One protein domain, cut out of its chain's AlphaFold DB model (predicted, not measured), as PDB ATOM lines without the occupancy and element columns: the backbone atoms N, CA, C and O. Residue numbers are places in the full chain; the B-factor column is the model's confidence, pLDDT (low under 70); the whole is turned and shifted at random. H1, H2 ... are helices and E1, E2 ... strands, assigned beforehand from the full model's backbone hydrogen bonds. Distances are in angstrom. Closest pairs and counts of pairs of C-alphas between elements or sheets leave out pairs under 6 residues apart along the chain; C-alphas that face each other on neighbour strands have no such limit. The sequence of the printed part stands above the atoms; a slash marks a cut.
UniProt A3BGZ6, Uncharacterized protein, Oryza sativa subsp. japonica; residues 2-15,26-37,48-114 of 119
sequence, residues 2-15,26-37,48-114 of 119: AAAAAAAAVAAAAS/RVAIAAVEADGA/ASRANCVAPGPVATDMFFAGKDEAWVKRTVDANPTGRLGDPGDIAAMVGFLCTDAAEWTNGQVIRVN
ATOM      1  N   ALA A   2      30.752  25.437 -56.158       33.84
ATOM      2  CA  ALA A   2      31.278  24.855 -54.905       33.84
ATOM      3  C   ALA A   2      32.806  24.601 -54.862       33.84
ATOM      4  O   ALA A   2      33.446  24.787 -53.830       33.84
ATOM      5  N   ALA A   3      33.434  24.270 -55.997       31.03
ATOM      6  CA  ALA A   3      34.875  23.988 -56.055       31.03
ATOM      7  C   ALA A   3      35.775  25.191 -55.686       31.03
ATOM      8  O   ALA A   3      36.895  24.997 -55.218       31.03
ATOM      9  N   ALA A   4      35.294  26.430 -55.857       30.55
ATOM     10  CA  ALA A   4      36.067  27.632 -55.533       30.55
ATOM     11  C   ALA A   4      36.072  27.954 -54.023       30.55
ATOM     12  O   ALA A   4      37.048  28.509 -53.521       30.55
ATOM     13  N   ALA A   5      35.026  27.563 -53.285       35.41
ATOM     14  CA  ALA A   5      34.942  27.755 -51.833       35.41
ATOM     15  C   ALA A   5      35.847  26.769 -51.070       35.41
ATOM     16  O   ALA A   5      36.493  27.145 -50.092       35.41
ATOM     17  N   ALA A   6      35.977  25.538 -51.581       35.75
ATOM     18  CA  ALA A   6      36.841  24.510 -51.004       35.75
ATOM     19  C   ALA A   6      38.328  24.916 -50.985       35.75
ATOM     20  O   ALA A   6      39.028  24.600 -50.028       35.75
ATOM     21  N   ALA A   7      38.801  25.660 -51.992       32.84
ATOM     22  CA  ALA A   7      40.192  26.116 -52.070       32.84
ATOM     23  C   ALA A   7      40.512  27.263 -51.089       32.84
ATOM     24  O   ALA A   7      41.609  27.313 -50.536       32.84
ATOM     25  N   ALA A   8      39.558  28.165 -50.827       33.88
ATOM     26  CA  ALA A   8      39.754  29.300 -49.916       33.88
ATOM     27  C   ALA A   8      39.749  28.883 -48.431       33.88
ATOM     28  O   ALA A   8      40.475  29.450 -47.612       33.88
ATOM     29  N   ALA A   9      38.985  27.840 -48.091       36.84
ATOM     30  CA  ALA A   9      38.905  27.260 -46.752       36.84
ATOM     31  C   ALA A   9      40.236  26.684 -46.236       36.84
ATOM     32  O   ALA A   9      40.443  26.615 -45.022       36.84
ATOM     33  N   VAL A  10      41.135  26.285 -47.144       37.94
ATOM     34  CA  VAL A  10      42.421  25.648 -46.814       37.94
ATOM     35  C   VAL A  10      43.397  26.599 -46.122       37.94
ATOM     36  O   VAL A  10      44.239  26.164 -45.340       37.94
ATOM     37  N   ALA A  11      43.266  27.904 -46.365       31.73
ATOM     38  CA  ALA A  11      44.215  28.902 -45.882       31.73
ATOM     39  C   ALA A  11      43.835  29.531 -44.523       31.73
ATOM     40  O   ALA A  11      44.708  30.033 -43.817       31.73
ATOM     41  N   ALA A  12      42.551  29.531 -44.140       33.31
ATOM     42  CA  ALA A  12      42.050  30.448 -43.107       33.31
ATOM     43  C   ALA A  12      42.107  29.924 -41.656       33.31
ATOM     44  O   ALA A  12      42.242  30.731 -40.737       33.31
ATOM     45  N   ALA A  13      42.045  28.611 -41.406       39.28
ATOM     46  CA  ALA A  13      41.964  28.087 -40.032       39.28
ATOM     47  C   ALA A  13      43.330  27.826 -39.358       39.28
ATOM     48  O   ALA A  13      43.392  27.292 -38.251       39.28
ATOM     49  N   ALA A  14      44.430  28.274 -39.971       35.41
ATOM     50  CA  ALA A  14      45.755  28.280 -39.347       35.41
ATOM     51  C   ALA A  14      45.898  29.322 -38.211       35.41
ATOM     52  O   ALA A  14      46.826  29.226 -37.411       35.41
ATOM     53  N   SER A  15      44.995  30.310 -38.120       32.44
ATOM     54  CA  SER A  15      45.195  31.524 -37.312       32.44
ATOM     55  C   SER A  15      44.496  31.567 -35.941       32.44
ATOM     56  O   SER A  15      44.786  32.475 -35.168       32.44
ATOM     57  N   ARG A  26      50.075  21.717 -39.456       40.22
ATOM     58  CA  ARG A  26      48.717  22.288 -39.383       40.22
ATOM     59  C   ARG A  26      48.228  22.880 -40.709       40.22
ATOM     60  O   ARG A  26      48.571  24.008 -41.045       40.22
ATOM     61  N   VAL A  27      47.343  22.158 -41.390       39.97
ATOM     62  CA  VAL A  27      46.335  22.737 -42.291       39.97
ATOM     63  C   VAL A  27      44.991  22.419 -41.651       39.97
ATOM     64  O   VAL A  27      44.641  21.256 -41.545       39.97
ATOM     65  N   ALA A  28      44.261  23.415 -41.158       40.31
ATOM     66  CA  ALA A  28      42.857  23.237 -40.803       40.31
ATOM     67  C   ALA A  28      42.040  23.792 -41.971       40.31
ATOM     68  O   ALA A  28      42.266  24.926 -42.392       40.31
ATOM     69  N   ILE A  29      41.135  22.984 -42.519       47.59
ATOM     70  CA  ILE A  29      40.263  23.397 -43.621       47.59
ATOM     71  C   ILE A  29      38.873  23.603 -43.029       47.59
ATOM     72  O   ILE A  29      38.258  22.650 -42.557       47.59
ATOM     73  N   ALA A  30      38.389  24.844 -42.996       47.16
ATOM     74  CA  ALA A  30      37.047  25.154 -42.502       47.16
ATOM     75  C   ALA A  30      36.044  25.121 -43.664       47.16
ATOM     76  O   ALA A  30      36.001  26.047 -44.470       47.16
ATOM     77  N   ALA A  31      35.239  24.065 -43.760       47.53
ATOM     78  CA  ALA A  31      34.139  24.004 -44.712       47.53
ATOM     79  C   ALA A  31      32.957  24.819 -44.159       47.53
ATOM     80  O   ALA A  31      32.297  24.415 -43.198       47.53
ATOM     81  N   VAL A  32      32.711  25.982 -44.760       47.25
ATOM     82  CA  VAL A  32      31.483  26.764 -44.580       47.25
ATOM     83  C   VAL A  32      30.685  26.615 -45.865       47.25
ATOM     84  O   VAL A  32      31.143  27.070 -46.913       47.25
ATOM     85  N   GLU A  33      29.501  26.011 -45.791       45.66
ATOM     86  CA  GLU A  33      28.520  26.135 -46.868       45.66
ATOM     87  C   GLU A  33      27.195  26.695 -46.358       45.66
ATOM     88  O   GLU A  33      26.662  26.300 -45.315       45.66
ATOM     89  N   ALA A  34      26.715  27.669 -47.129       41.84
ATOM     90  CA  ALA A  34      25.496  28.418 -46.917       41.84
ATOM     91  C   ALA A  34      24.313  27.767 -47.648       41.84
ATOM     92  O   ALA A  34      24.458  27.240 -48.747       41.84
ATOM     93  N   ASP A  35      23.157  27.925 -47.009       42.91
ATOM     94  CA  ASP A  35      21.788  27.780 -47.505       42.91
ATOM     95  C   ASP A  35      21.233  26.359 -47.642       42.91
ATOM     96  O   ASP A  35      21.012  25.838 -48.731       42.91
ATOM     97  N   GLY A  36      20.853  25.796 -46.488       41.03
ATOM     98  CA  GLY A  36      19.736  24.854 -46.440       41.03
ATOM     99  C   GLY A  36      18.459  25.537 -46.943       41.03
ATOM    100  O   GLY A  36      18.133  26.655 -46.530       41.03
ATOM    101  N   ALA A  37      17.769  24.879 -47.875       42.00
ATOM    102  CA  ALA A  37      16.500  25.339 -48.409       42.00
ATOM    103  C   ALA A  37      15.432  25.334 -47.308       42.00
ATOM    104  O   ALA A  37      15.148  24.321 -46.666       42.00
ATOM    105  N   ALA A  48      20.107  28.979 -41.379       56.12
ATOM    106  CA  ALA A  48      21.030  28.201 -40.570       56.12
ATOM    107  C   ALA A  48      22.249  27.825 -41.427       56.12
ATOM    108  O   ALA A  48      22.219  26.859 -42.185       56.12
ATOM    109  N   SER A  49      23.319  28.615 -41.335       66.25
ATOM    110  CA  SER A  49      24.601  28.288 -41.964       66.25
ATOM    111  C   SER A  49      25.243  27.076 -41.281       66.25
ATOM    112  O   SER A  49      25.289  27.009 -40.048       66.25
ATOM    113  N   ARG A  50      25.778  26.135 -42.072       74.69
ATOM    114  CA  ARG A  50      26.549  24.991 -41.567       74.69
ATOM    115  C   ARG A  50      28.036  25.333 -41.574       74.69
ATOM    116  O   ARG A  50      28.561  25.839 -42.565       74.69
ATOM    117  N   ALA A  51      28.722  25.028 -40.480       78.81
ATOM    118  CA  ALA A  51      30.160  25.215 -40.350       78.81
ATOM    119  C   ALA A  51      30.800  23.961 -39.755       78.81
ATOM    120  O   ALA A  51      30.434  23.521 -38.666       78.81
ATOM    121  N   ASN A  52      31.775  23.399 -40.465       80.44
ATOM    122  CA  ASN A  52      32.530  22.228 -40.036       80.44
ATOM    123  C   ASN A  52      34.026  22.432 -40.304       80.44
ATOM    124  O   ASN A  52      34.428  23.162 -41.208       80.44
ATOM    125  N   CYS A  53      34.864  21.743 -39.540       82.50
ATOM    126  CA  CYS A  53      36.311  21.735 -39.699       82.50
ATOM    127  C   CYS A  53      36.775  20.353 -40.153       82.50
ATOM    128  O   CYS A  53      36.398  19.341 -39.563       82.50
ATOM    129  N   VAL A  54      37.654  20.308 -41.150       83.50
ATOM    130  CA  VAL A  54      38.366  19.102 -41.566       83.50
ATOM    131  C   VAL A  54      39.809  19.194 -41.074       83.50
ATOM    132  O   VAL A  54      40.531  20.144 -41.381       83.50
ATOM    133  N   ALA A  55      40.204  18.202 -40.278       84.38
ATOM    134  CA  ALA A  55      41.517  18.051 -39.668       84.38
ATOM    135  C   ALA A  55      42.300  16.936 -40.395       84.38
ATOM    136  O   ALA A  55      42.147  15.754 -40.058       84.38
ATOM    137  N   PRO A  56      43.090  17.277 -41.428       85.75
ATOM    138  CA  PRO A  56      43.917  16.327 -42.153       85.75
ATOM    139  C   PRO A  56      45.028  15.731 -41.281       85.75
ATOM    140  O   PRO A  56      45.497  16.338 -40.318       85.75
ATOM    141  N   GLY A  57      45.457  14.525 -41.651       86.38
ATOM    142  CA  GLY A  57      46.696  13.917 -41.161       86.38
ATOM    143  C   GLY A  57      47.921  14.324 -41.985       86.38
ATOM    144  O   GLY A  57      47.909  15.355 -42.654       86.38
ATOM    145  N   PRO A  58      48.980  13.498 -41.986       88.56
ATOM    146  CA  PRO A  58      50.096  13.638 -42.916       88.56
ATOM    147  C   PRO A  58      49.612  13.536 -44.371       88.56
ATOM    148  O   PRO A  58      49.159  12.473 -44.796       88.56
ATOM    149  N   VAL A  59      49.705  14.631 -45.129       88.06
ATOM    150  CA  VAL A  59      49.302  14.704 -46.544       88.06
ATOM    151  C   VAL A  59      50.512  15.060 -47.400       88.06
ATOM    152  O   VAL A  59      51.222  16.018 -47.095       88.06
ATOM    153  N   ALA A  60      50.728  14.311 -48.477       88.94
ATOM    154  CA  ALA A  60      51.795  14.511 -49.445       88.94
ATOM    155  C   ALA A  60      51.618  15.851 -50.179       88.94
ATOM    156  O   ALA A  60      50.897  15.968 -51.163       88.94
ATOM    157  N   THR A  61      52.274  16.886 -49.666       84.12
ATOM    158  CA  THR A  61      52.320  18.233 -50.241       84.12
ATOM    159  C   THR A  61      53.748  18.746 -50.168       84.12
ATOM    160  O   THR A  61      54.506  18.333 -49.287       84.12
ATOM    161  N   ASP A  62      54.113  19.700 -51.020       81.06
ATOM    162  CA  ASP A  62      55.446  20.317 -50.972       81.06
ATOM    163  C   ASP A  62      55.754  20.896 -49.579       81.06
ATOM    164  O   ASP A  62      56.856  20.738 -49.054       81.06
ATOM    165  N   MET A  63      54.746  21.477 -48.918       79.38
ATOM    166  CA  MET A  63      54.841  21.964 -47.538       79.38
ATOM    167  C   MET A  63      55.113  20.835 -46.532       79.38
ATOM    168  O   MET A  63      55.880  21.009 -45.580       79.38
ATOM    169  N   PHE A  64      54.497  19.668 -46.723       82.62
ATOM    170  CA  PHE A  64      54.764  18.504 -45.888       82.62
ATOM    171  C   PHE A  64      56.181  17.970 -46.099       82.62
ATOM    172  O   PHE A  64      56.813  17.595 -45.120       82.62
ATOM    173  N   PHE A  65      56.722  17.978 -47.314       82.81
ATOM    174  CA  PHE A  65      58.076  17.474 -47.562       82.81
ATOM    175  C   PHE A  65      59.184  18.476 -47.212       82.81
ATOM    176  O   PHE A  65      60.305  18.068 -46.907       82.81
ATOM    177  N   ALA A  66      58.883  19.776 -47.181       86.31
ATOM    178  CA  ALA A  66      59.857  20.817 -46.876       86.31
ATOM    179  C   ALA A  66      60.609  20.550 -45.554       86.31
ATOM    180  O   ALA A  66      60.009  20.450 -44.475       86.31
ATOM    181  N   GLY A  67      61.939  20.438 -45.663       85.75
ATOM    182  CA  GLY A  67      62.860  20.252 -44.538       85.75
ATOM    183  C   GLY A  67      62.866  18.856 -43.907       85.75
ATOM    184  O   GLY A  67      63.399  18.717 -42.808       85.75
ATOM    185  N   LYS A  68      62.269  17.840 -44.547       87.38
ATOM    186  CA  LYS A  68      62.178  16.472 -44.008       87.38
ATOM    187  C   LYS A  68      62.988  15.503 -44.856       87.38
ATOM    188  O   LYS A  68      62.976  15.591 -46.080       87.38
ATOM    189  N   ASP A  69      63.691  14.589 -44.196       93.44
ATOM    190  CA  ASP A  69      64.418  13.518 -44.873       93.44
ATOM    191  C   ASP A  69      63.508  12.312 -45.172       93.44
ATOM    192  O   ASP A  69      62.405  12.169 -44.631       93.44
ATOM    193  N   GLU A  70      63.974  11.425 -46.052       93.56
ATOM    194  CA  GLU A  70      63.227  10.227 -46.454       93.56
ATOM    195  C   GLU A  70      62.951   9.284 -45.276       93.56
ATOM    196  O   GLU A  70      61.893   8.655 -45.214       93.56
ATOM    197  N   ALA A  71      63.875   9.194 -44.314       93.81
ATOM    198  CA  ALA A  71      63.726   8.329 -43.149       93.81
ATOM    199  C   ALA A  71      62.580   8.801 -42.243       93.81
ATOM    200  O   ALA A  71      61.810   7.983 -41.736       93.81
ATOM    201  N   TRP A  72      62.442  10.112 -42.054       92.00
ATOM    202  CA  TRP A  72      61.344  10.728 -41.327       92.00
ATOM    203  C   TRP A  72      60.020  10.479 -42.047       92.00
ATOM    204  O   TRP A  72      59.077   9.999 -41.421       92.00
ATOM    205  N   VAL A  73      59.971  10.708 -43.365       91.25
ATOM    206  CA  VAL A  73      58.764  10.463 -44.173       91.25
ATOM    207  C   VAL A  73      58.336   9.000 -44.074       91.25
ATOM    208  O   VAL A  73      57.165   8.716 -43.825       91.25
ATOM    209  N   LYS A  74      59.288   8.066 -44.193       94.00
ATOM    210  CA  LYS A  74      59.016   6.636 -44.062       94.00
ATOM    211  C   LYS A  74      58.449   6.290 -42.684       94.00
ATOM    212  O   LYS A  74      57.463   5.567 -42.612       94.00
ATOM    213  N   ARG A  75      59.010   6.831 -41.598       92.00
ATOM    214  CA  ARG A  75      58.471   6.613 -40.241       92.00
ATOM    215  C   ARG A  75      57.035   7.110 -40.113       92.00
ATOM    216  O   ARG A  75      56.225   6.445 -39.477       92.00
ATOM    217  N   THR A  76      56.707   8.253 -40.715       88.62
ATOM    218  CA  THR A  76      55.333   8.770 -40.720       88.62
ATOM    219  C   THR A  76      54.380   7.851 -41.481       88.62
ATOM    220  O   THR A  76      53.268   7.617 -41.015       88.62
ATOM    221  N   VAL A  77      54.813   7.306 -42.621       92.56
ATOM    222  CA  VAL A  77      54.047   6.316 -43.391       92.56
ATOM    223  C   VAL A  77      53.838   5.031 -42.588       92.56
ATOM    224  O   VAL A  77      52.708   4.567 -42.488       92.56
ATOM    225  N   ASP A  78      54.899   4.500 -41.975       93.62
ATOM    226  CA  ASP A  78      54.858   3.269 -41.177       93.62
ATOM    227  C   ASP A  78      53.955   3.416 -39.933       93.62
ATOM    228  O   ASP A  78      53.340   2.449 -39.488       93.62
ATOM    229  N   ALA A  79      53.862   4.625 -39.371       88.19
ATOM    230  CA  ALA A  79      52.988   4.941 -38.243       88.19
ATOM    231  C   ALA A  79      51.523   5.196 -38.647       88.19
ATOM    232  O   ALA A  79      50.647   5.249 -37.782       88.19
ATOM    233  N   ASN A  80      51.232   5.368 -39.939       90.06
ATOM    234  CA  ASN A  80      49.869   5.526 -40.427       90.06
ATOM    235  C   ASN A  80      49.233   4.139 -40.644       90.06
ATOM    236  O   ASN A  80      49.757   3.369 -41.448       90.06
ATOM    237  N   PRO A  81      48.083   3.812 -40.023       92.12
ATOM    238  CA  PRO A  81      47.415   2.521 -40.222       92.12
ATOM    239  C   PRO A  81      47.075   2.187 -41.679       92.12
ATOM    240  O   PRO A  81      46.977   1.017 -42.038       92.12
ATOM    241  N   THR A  82      46.905   3.201 -42.531       93.25
ATOM    242  CA  THR A  82      46.680   3.004 -43.975       93.25
ATOM    243  C   THR A  82      47.959   2.738 -44.774       93.25
ATOM    244  O   THR A  82      47.877   2.475 -45.971       93.25
ATOM    245  N   GLY A  83      49.136   2.814 -44.144       93.44
ATOM    246  CA  GLY A  83      50.431   2.565 -44.777       93.44
ATOM    247  C   GLY A  83      50.795   3.574 -45.866       93.44
ATOM    248  O   GLY A  83      51.592   3.260 -46.748       93.44
ATOM    249  N   ARG A  84      50.201   4.776 -45.843       93.94
ATOM    250  CA  ARG A  84      50.482   5.853 -46.801       93.94
ATOM    251  C   ARG A  84      50.321   7.237 -46.183       93.94
ATOM    252  O   ARG A  84      49.674   7.408 -45.153       93.94
ATOM    253  N   LEU A  85      50.872   8.239 -46.860       91.00
ATOM    254  CA  LEU A  85      50.428   9.618 -46.674       91.00
ATOM    255  C   LEU A  85      49.073   9.809 -47.368       91.00
ATOM    256  O   LEU A  85      48.776   9.155 -48.374       91.00
ATOM    257  N   GLY A  86      48.261  10.716 -46.834       88.81
ATOM    258  CA  GLY A  86      47.114  11.253 -47.555       88.81
ATOM    259  C   GLY A  86      47.561  11.996 -48.816       88.81
ATOM    260  O   GLY A  86      48.702  12.447 -48.904       88.81
ATOM    261  N   ASP A  87      46.655  12.169 -49.762       87.75
ATOM    262  CA  ASP A  87      46.791  13.093 -50.887       87.75
ATOM    263  C   ASP A  87      45.784  14.249 -50.712       87.75
ATOM    264  O   ASP A  87      44.753  14.052 -50.056       87.75
ATOM    265  N   PRO A  88      46.025  15.461 -51.250       84.38
ATOM    266  CA  PRO A  88      45.039  16.543 -51.214       84.38
ATOM    267  C   PRO A  88      43.626  16.132 -51.663       84.38
ATOM    268  O   PRO A  88      42.643  16.639 -51.114       84.38
ATOM    269  N   GLY A  89      43.510  15.181 -52.598       83.56
ATOM    270  CA  GLY A  89      42.233  14.613 -53.031       83.56
ATOM    271  C   GLY A  89      41.433  13.940 -51.908       83.56
ATOM    272  O   GLY A  89      40.211  14.085 -51.873       83.56
ATOM    273  N   ASP A  90      42.097  13.284 -50.948       87.62
ATOM    274  CA  ASP A  90      41.431  12.659 -49.793       87.62
ATOM    275  C   ASP A  90      40.711  13.712 -48.936       87.62
ATOM    276  O   ASP A  90      39.618  13.479 -48.417       87.62
ATOM    277  N   ILE A  91      41.315  14.896 -48.806       84.56
ATOM    278  CA  ILE A  91      40.758  15.979 -47.997       84.56
ATOM    279  C   ILE A  91      39.665  16.724 -48.764       84.56
ATOM    280  O   ILE A  91      38.602  17.014 -48.209       84.56
ATOM    281  N   ALA A  92      39.895  16.978 -50.054       81.69
ATOM    282  CA  ALA A  92      38.919  17.602 -50.940       81.69
ATOM    283  C   ALA A  92      37.624  16.782 -51.041       81.69
ATOM    284  O   ALA A  92      36.544  17.367 -51.060       81.69
ATOM    285  N   ALA A  93      37.710  15.448 -51.043       87.44
ATOM    286  CA  ALA A  93      36.539  14.576 -51.050       87.44
ATOM    287  C   ALA A  93      35.660  14.769 -49.801       87.44
ATOM    288  O   ALA A  93      34.440  14.868 -49.924       87.44
ATOM    289  N   MET A  94      36.262  14.890 -48.610       89.69
ATOM    290  CA  MET A  94      35.501  15.137 -47.378       89.69
ATOM    291  C   MET A  94      34.857  16.526 -47.373       89.69
ATOM    292  O   MET A  94      33.697  16.667 -46.993       89.69
ATOM    293  N   VAL A  95      35.592  17.549 -47.818       83.50
ATOM    294  CA  VAL A  95      35.038  18.903 -47.973       83.50
ATOM    295  C   VAL A  95      33.868  18.879 -48.955       83.50
ATOM    296  O   VAL A  95      32.797  19.372 -48.626       83.50
ATOM    297  N   GLY A  96      34.033  18.226 -50.107       83.19
ATOM    298  CA  GLY A  96      32.977  18.061 -51.102       83.19
ATOM    299  C   GLY A  96      31.743  17.339 -50.560       83.19
ATOM    300  O   GLY A  96      30.633  17.746 -50.876       83.19
ATOM    301  N   PHE A  97      31.908  16.327 -49.702       85.44
ATOM    302  CA  PHE A  97      30.785  15.676 -49.020       85.44
ATOM    303  C   PHE A  97      30.031  16.637 -48.089       85.44
ATOM    304  O   PHE A  97      28.801  16.665 -48.115       85.44
ATOM    305  N   LEU A  98      30.745  17.447 -47.297       82.56
ATOM    306  CA  LEU A  98      30.130  18.429 -46.389       82.56
ATOM    307  C   LEU A  98      29.323  19.502 -47.133       82.56
ATOM    308  O   LEU A  98      28.400  20.079 -46.562       82.56
ATOM    309  N   CYS A  99      29.646  19.712 -48.406       79.88
ATOM    310  CA  CYS A  99      28.930  20.586 -49.324       79.88
ATOM    311  C   CYS A  99      27.661  19.959 -49.941       79.88
ATOM    312  O   CYS A  99      26.976  20.582 -50.744       79.88
ATOM    313  N   THR A 100      27.333  18.704 -49.626       82.06
ATOM    314  CA  THR A 100      26.133  18.043 -50.166       82.06
ATOM    315  C   THR A 100      24.936  18.145 -49.218       82.06
ATOM    316  O   THR A 100      25.090  18.362 -48.008       82.06
ATOM    317  N   ASP A 101      23.739  17.906 -49.759       82.06
ATOM    318  CA  ASP A 101      22.501  17.758 -48.981       82.06
ATOM    319  C   ASP A 101      22.566  16.547 -48.039       82.06
ATOM    320  O   ASP A 101      22.017  16.568 -46.943       82.06
ATOM    321  N   ALA A 102      23.330  15.507 -48.395       87.12
ATOM    322  CA  ALA A 102      23.523  14.339 -47.532       87.12
ATOM    323  C   ALA A 102      24.210  14.686 -46.197       87.12
ATOM    324  O   ALA A 102      24.105  13.932 -45.230       87.12
ATOM    325  N   ALA A 103      24.900  15.827 -46.127       84.94
ATOM    326  CA  ALA A 103      25.511  16.345 -44.912       84.94
ATOM    327  C   ALA A 103      24.636  17.397 -44.198       84.94
ATOM    328  O   ALA A 103      25.154  18.133 -43.356       84.94
ATOM    329  N   GLU A 104      23.341  17.541 -44.521       82.38
ATOM    330  CA  GLU A 104      22.478  18.618 -43.984       82.38
ATOM    331  C   GLU A 104      22.466  18.681 -42.452       82.38
ATOM    332  O   GLU A 104      22.495  19.764 -41.873       82.38
ATOM    333  N   TRP A 105      22.527  17.520 -41.794       85.06
ATOM    334  CA  TRP A 105      22.488  17.415 -40.337       85.06
ATOM    335  C   TRP A 105      23.875  17.422 -39.676       85.06
ATOM    336  O   TRP A 105      24.007  17.231 -38.469       85.06
ATOM    337  N   THR A 106      24.934  17.638 -40.463       82.75
ATOM    338  CA  THR A 106      26.315  17.701 -39.973       82.75
ATOM    339  C   THR A 106      26.728  19.157 -39.785       82.75
ATOM    340  O   THR A 106      27.013  19.868 -40.749       82.75
ATOM    341  N   ASN A 107      26.773  19.610 -38.532       83.94
ATOM    342  CA  ASN A 107      27.152  20.979 -38.184       83.94
ATOM    343  C   ASN A 107      28.000  21.023 -36.904       83.94
ATOM    344  O   ASN A 107      27.794  20.226 -35.985       83.94
ATOM    345  N   GLY A 108      28.944  21.963 -36.836       79.25
ATOM    346  CA  GLY A 108      29.816  22.186 -35.682       79.25
ATOM    347  C   GLY A 108      30.856  21.088 -35.453       79.25
ATOM    348  O   GLY A 108      31.380  20.971 -34.347       79.25
ATOM    349  N   GLN A 109      31.136  20.254 -36.459       85.88
ATOM    350  CA  GLN A 109      32.014  19.096 -36.297       85.88
ATOM    351  C   GLN A 109      33.480  19.428 -36.584       85.88
ATOM    352  O   GLN A 109      33.790  20.246 -37.447       85.88
ATOM    353  N   VAL A 110      34.386  18.720 -35.903       84.19
ATOM    354  CA  VAL A 110      35.804  18.620 -36.277       84.19
ATOM    355  C   VAL A 110      36.065  17.193 -36.744       84.19
ATOM    356  O   VAL A 110      36.153  16.265 -35.942       84.19
ATOM    357  N   ILE A 111      36.170  17.012 -38.054       86.69
ATOM    358  CA  ILE A 111      36.281  15.703 -38.691       86.69
ATOM    359  C   ILE A 111      37.742  15.434 -39.024       86.69
ATOM    360  O   ILE A 111      38.360  16.166 -39.795       86.69
ATOM    361  N   ARG A 112      38.300  14.357 -38.468       88.75
ATOM    362  CA  ARG A 112      39.659  13.917 -38.795       88.75
ATOM    363  C   ARG A 112      39.676  13.098 -40.084       88.75
ATOM    364  O   ARG A 112      39.024  12.064 -40.160       88.75
ATOM    365  N   VAL A 113      40.477  13.534 -41.056       90.94
ATOM    366  CA  VAL A 113      40.719  12.833 -42.331       90.94
ATOM    367  C   VAL A 113      42.210  12.530 -42.418       90.94
ATOM    368  O   VAL A 113      42.994  13.262 -43.014       90.94
ATOM    369  N   ASN A 114      42.631  11.491 -41.703       88.56
ATOM    370  CA  ASN A 114      44.046  11.281 -41.395       88.56
ATOM    371  C   ASN A 114      44.529   9.834 -41.567       88.56
ATOM    372  O   ASN A 114      45.624   9.505 -41.120       88.56
TER     373      ASN A 114
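This is residues 2 to 15, 26 to 37 and 48 to 114 of the 119 residues of an uncharacterized protein of Oryza sativa subsp. japonica (UniProt A3BGZ6). A small sheet of three strands, E1, E2 and E3, has helix H4 packed along one of its faces, while H1 lies on the same face beside edge strand E1 and the other face has no named helix. From the end of E2 the chain runs out beyond the sheet into an arm with H2 and H3, then comes back to H4; residues 66 to 72 stick out. The printed part has 93 residues with four named helices and three named strands, in the order H1 E1 E2 H2 H3 H4 E3; the sheet, order E1 E2 E3, is mixed, and the class is mixed, helices and strands. It is only just compact, close to loose, with a radius of gyration of the C-alphas of 14.7 A and spans of 50 by 25 by 20 A.

H1, residues 2 to 12, is on the sheet but over none of its strands, at a height over the sheet of 4.2 A, only just above the sheet's level. Its closest C-alphas to E1, residues 29 to 33, are those of Val 10 and Ile 29, 4.5 A apart. E2, residues 50 to 56, is antiparallel to E1, with N 31 and O 52 at 2.8 A, within hydrogen-bond range. H2, residues 62 to 65, and H3, residues 70 to 79, are not on the sheet; they are close but not clearly touching, the closest C-alphas, those of Phe 65 and Val 73, being 7.8 A apart. H4, residues 88 to 98, is on the sheet at a height of 8.6 A, over E2 and along it at 21 degrees on the local plane; 7 of its C-alphas fall on E2 and 2 on E1, only just too few to be over E1 also. H1 and H4 touch, closest at the C-alphas of Ala 6 and Val 95, 6.6 A apart, and run opposite ways at a steep tilt of 67 degrees, only just short of about perpendicular. E3, residues 110 to 113, is parallel to E2, with N 111 and O 53 at 2.8 A, within hydrogen-bond range; E2, H2, H3, H4 and E3 form a strand-helix-strand unit, two parallel neighbour strands with helices between. Every O i to N i+4 pair is within range in H3, 6 of 7 in H4, and 2 of 7 in H1, where 3 of 8 O i to N i+3 pairs are; H2 is too short for an O i to N i+4 pair.

H1 begins at C-alpha 2, (31.278, 24.855, -54.905), and is 16.9 A long. E2 measures 19.4 A, H3 14.1 A and H4 15.8 A. E3 ends at C-alpha 113, (40.719, 12.833, -42.331).

The C-alphas farthest apart, those of Ala 37 and Ala 71, are 50.5 A apart. Residues 16 to 25 and 38 to 47 are not printed, with C-alpha gaps of 10.1 A and 9.5 A. The link from H4 to E3 is long. Mean pLDDT of the printed part is 72.6; residues 2 to 15, 26 to 37 and 48 to 49 are under 70.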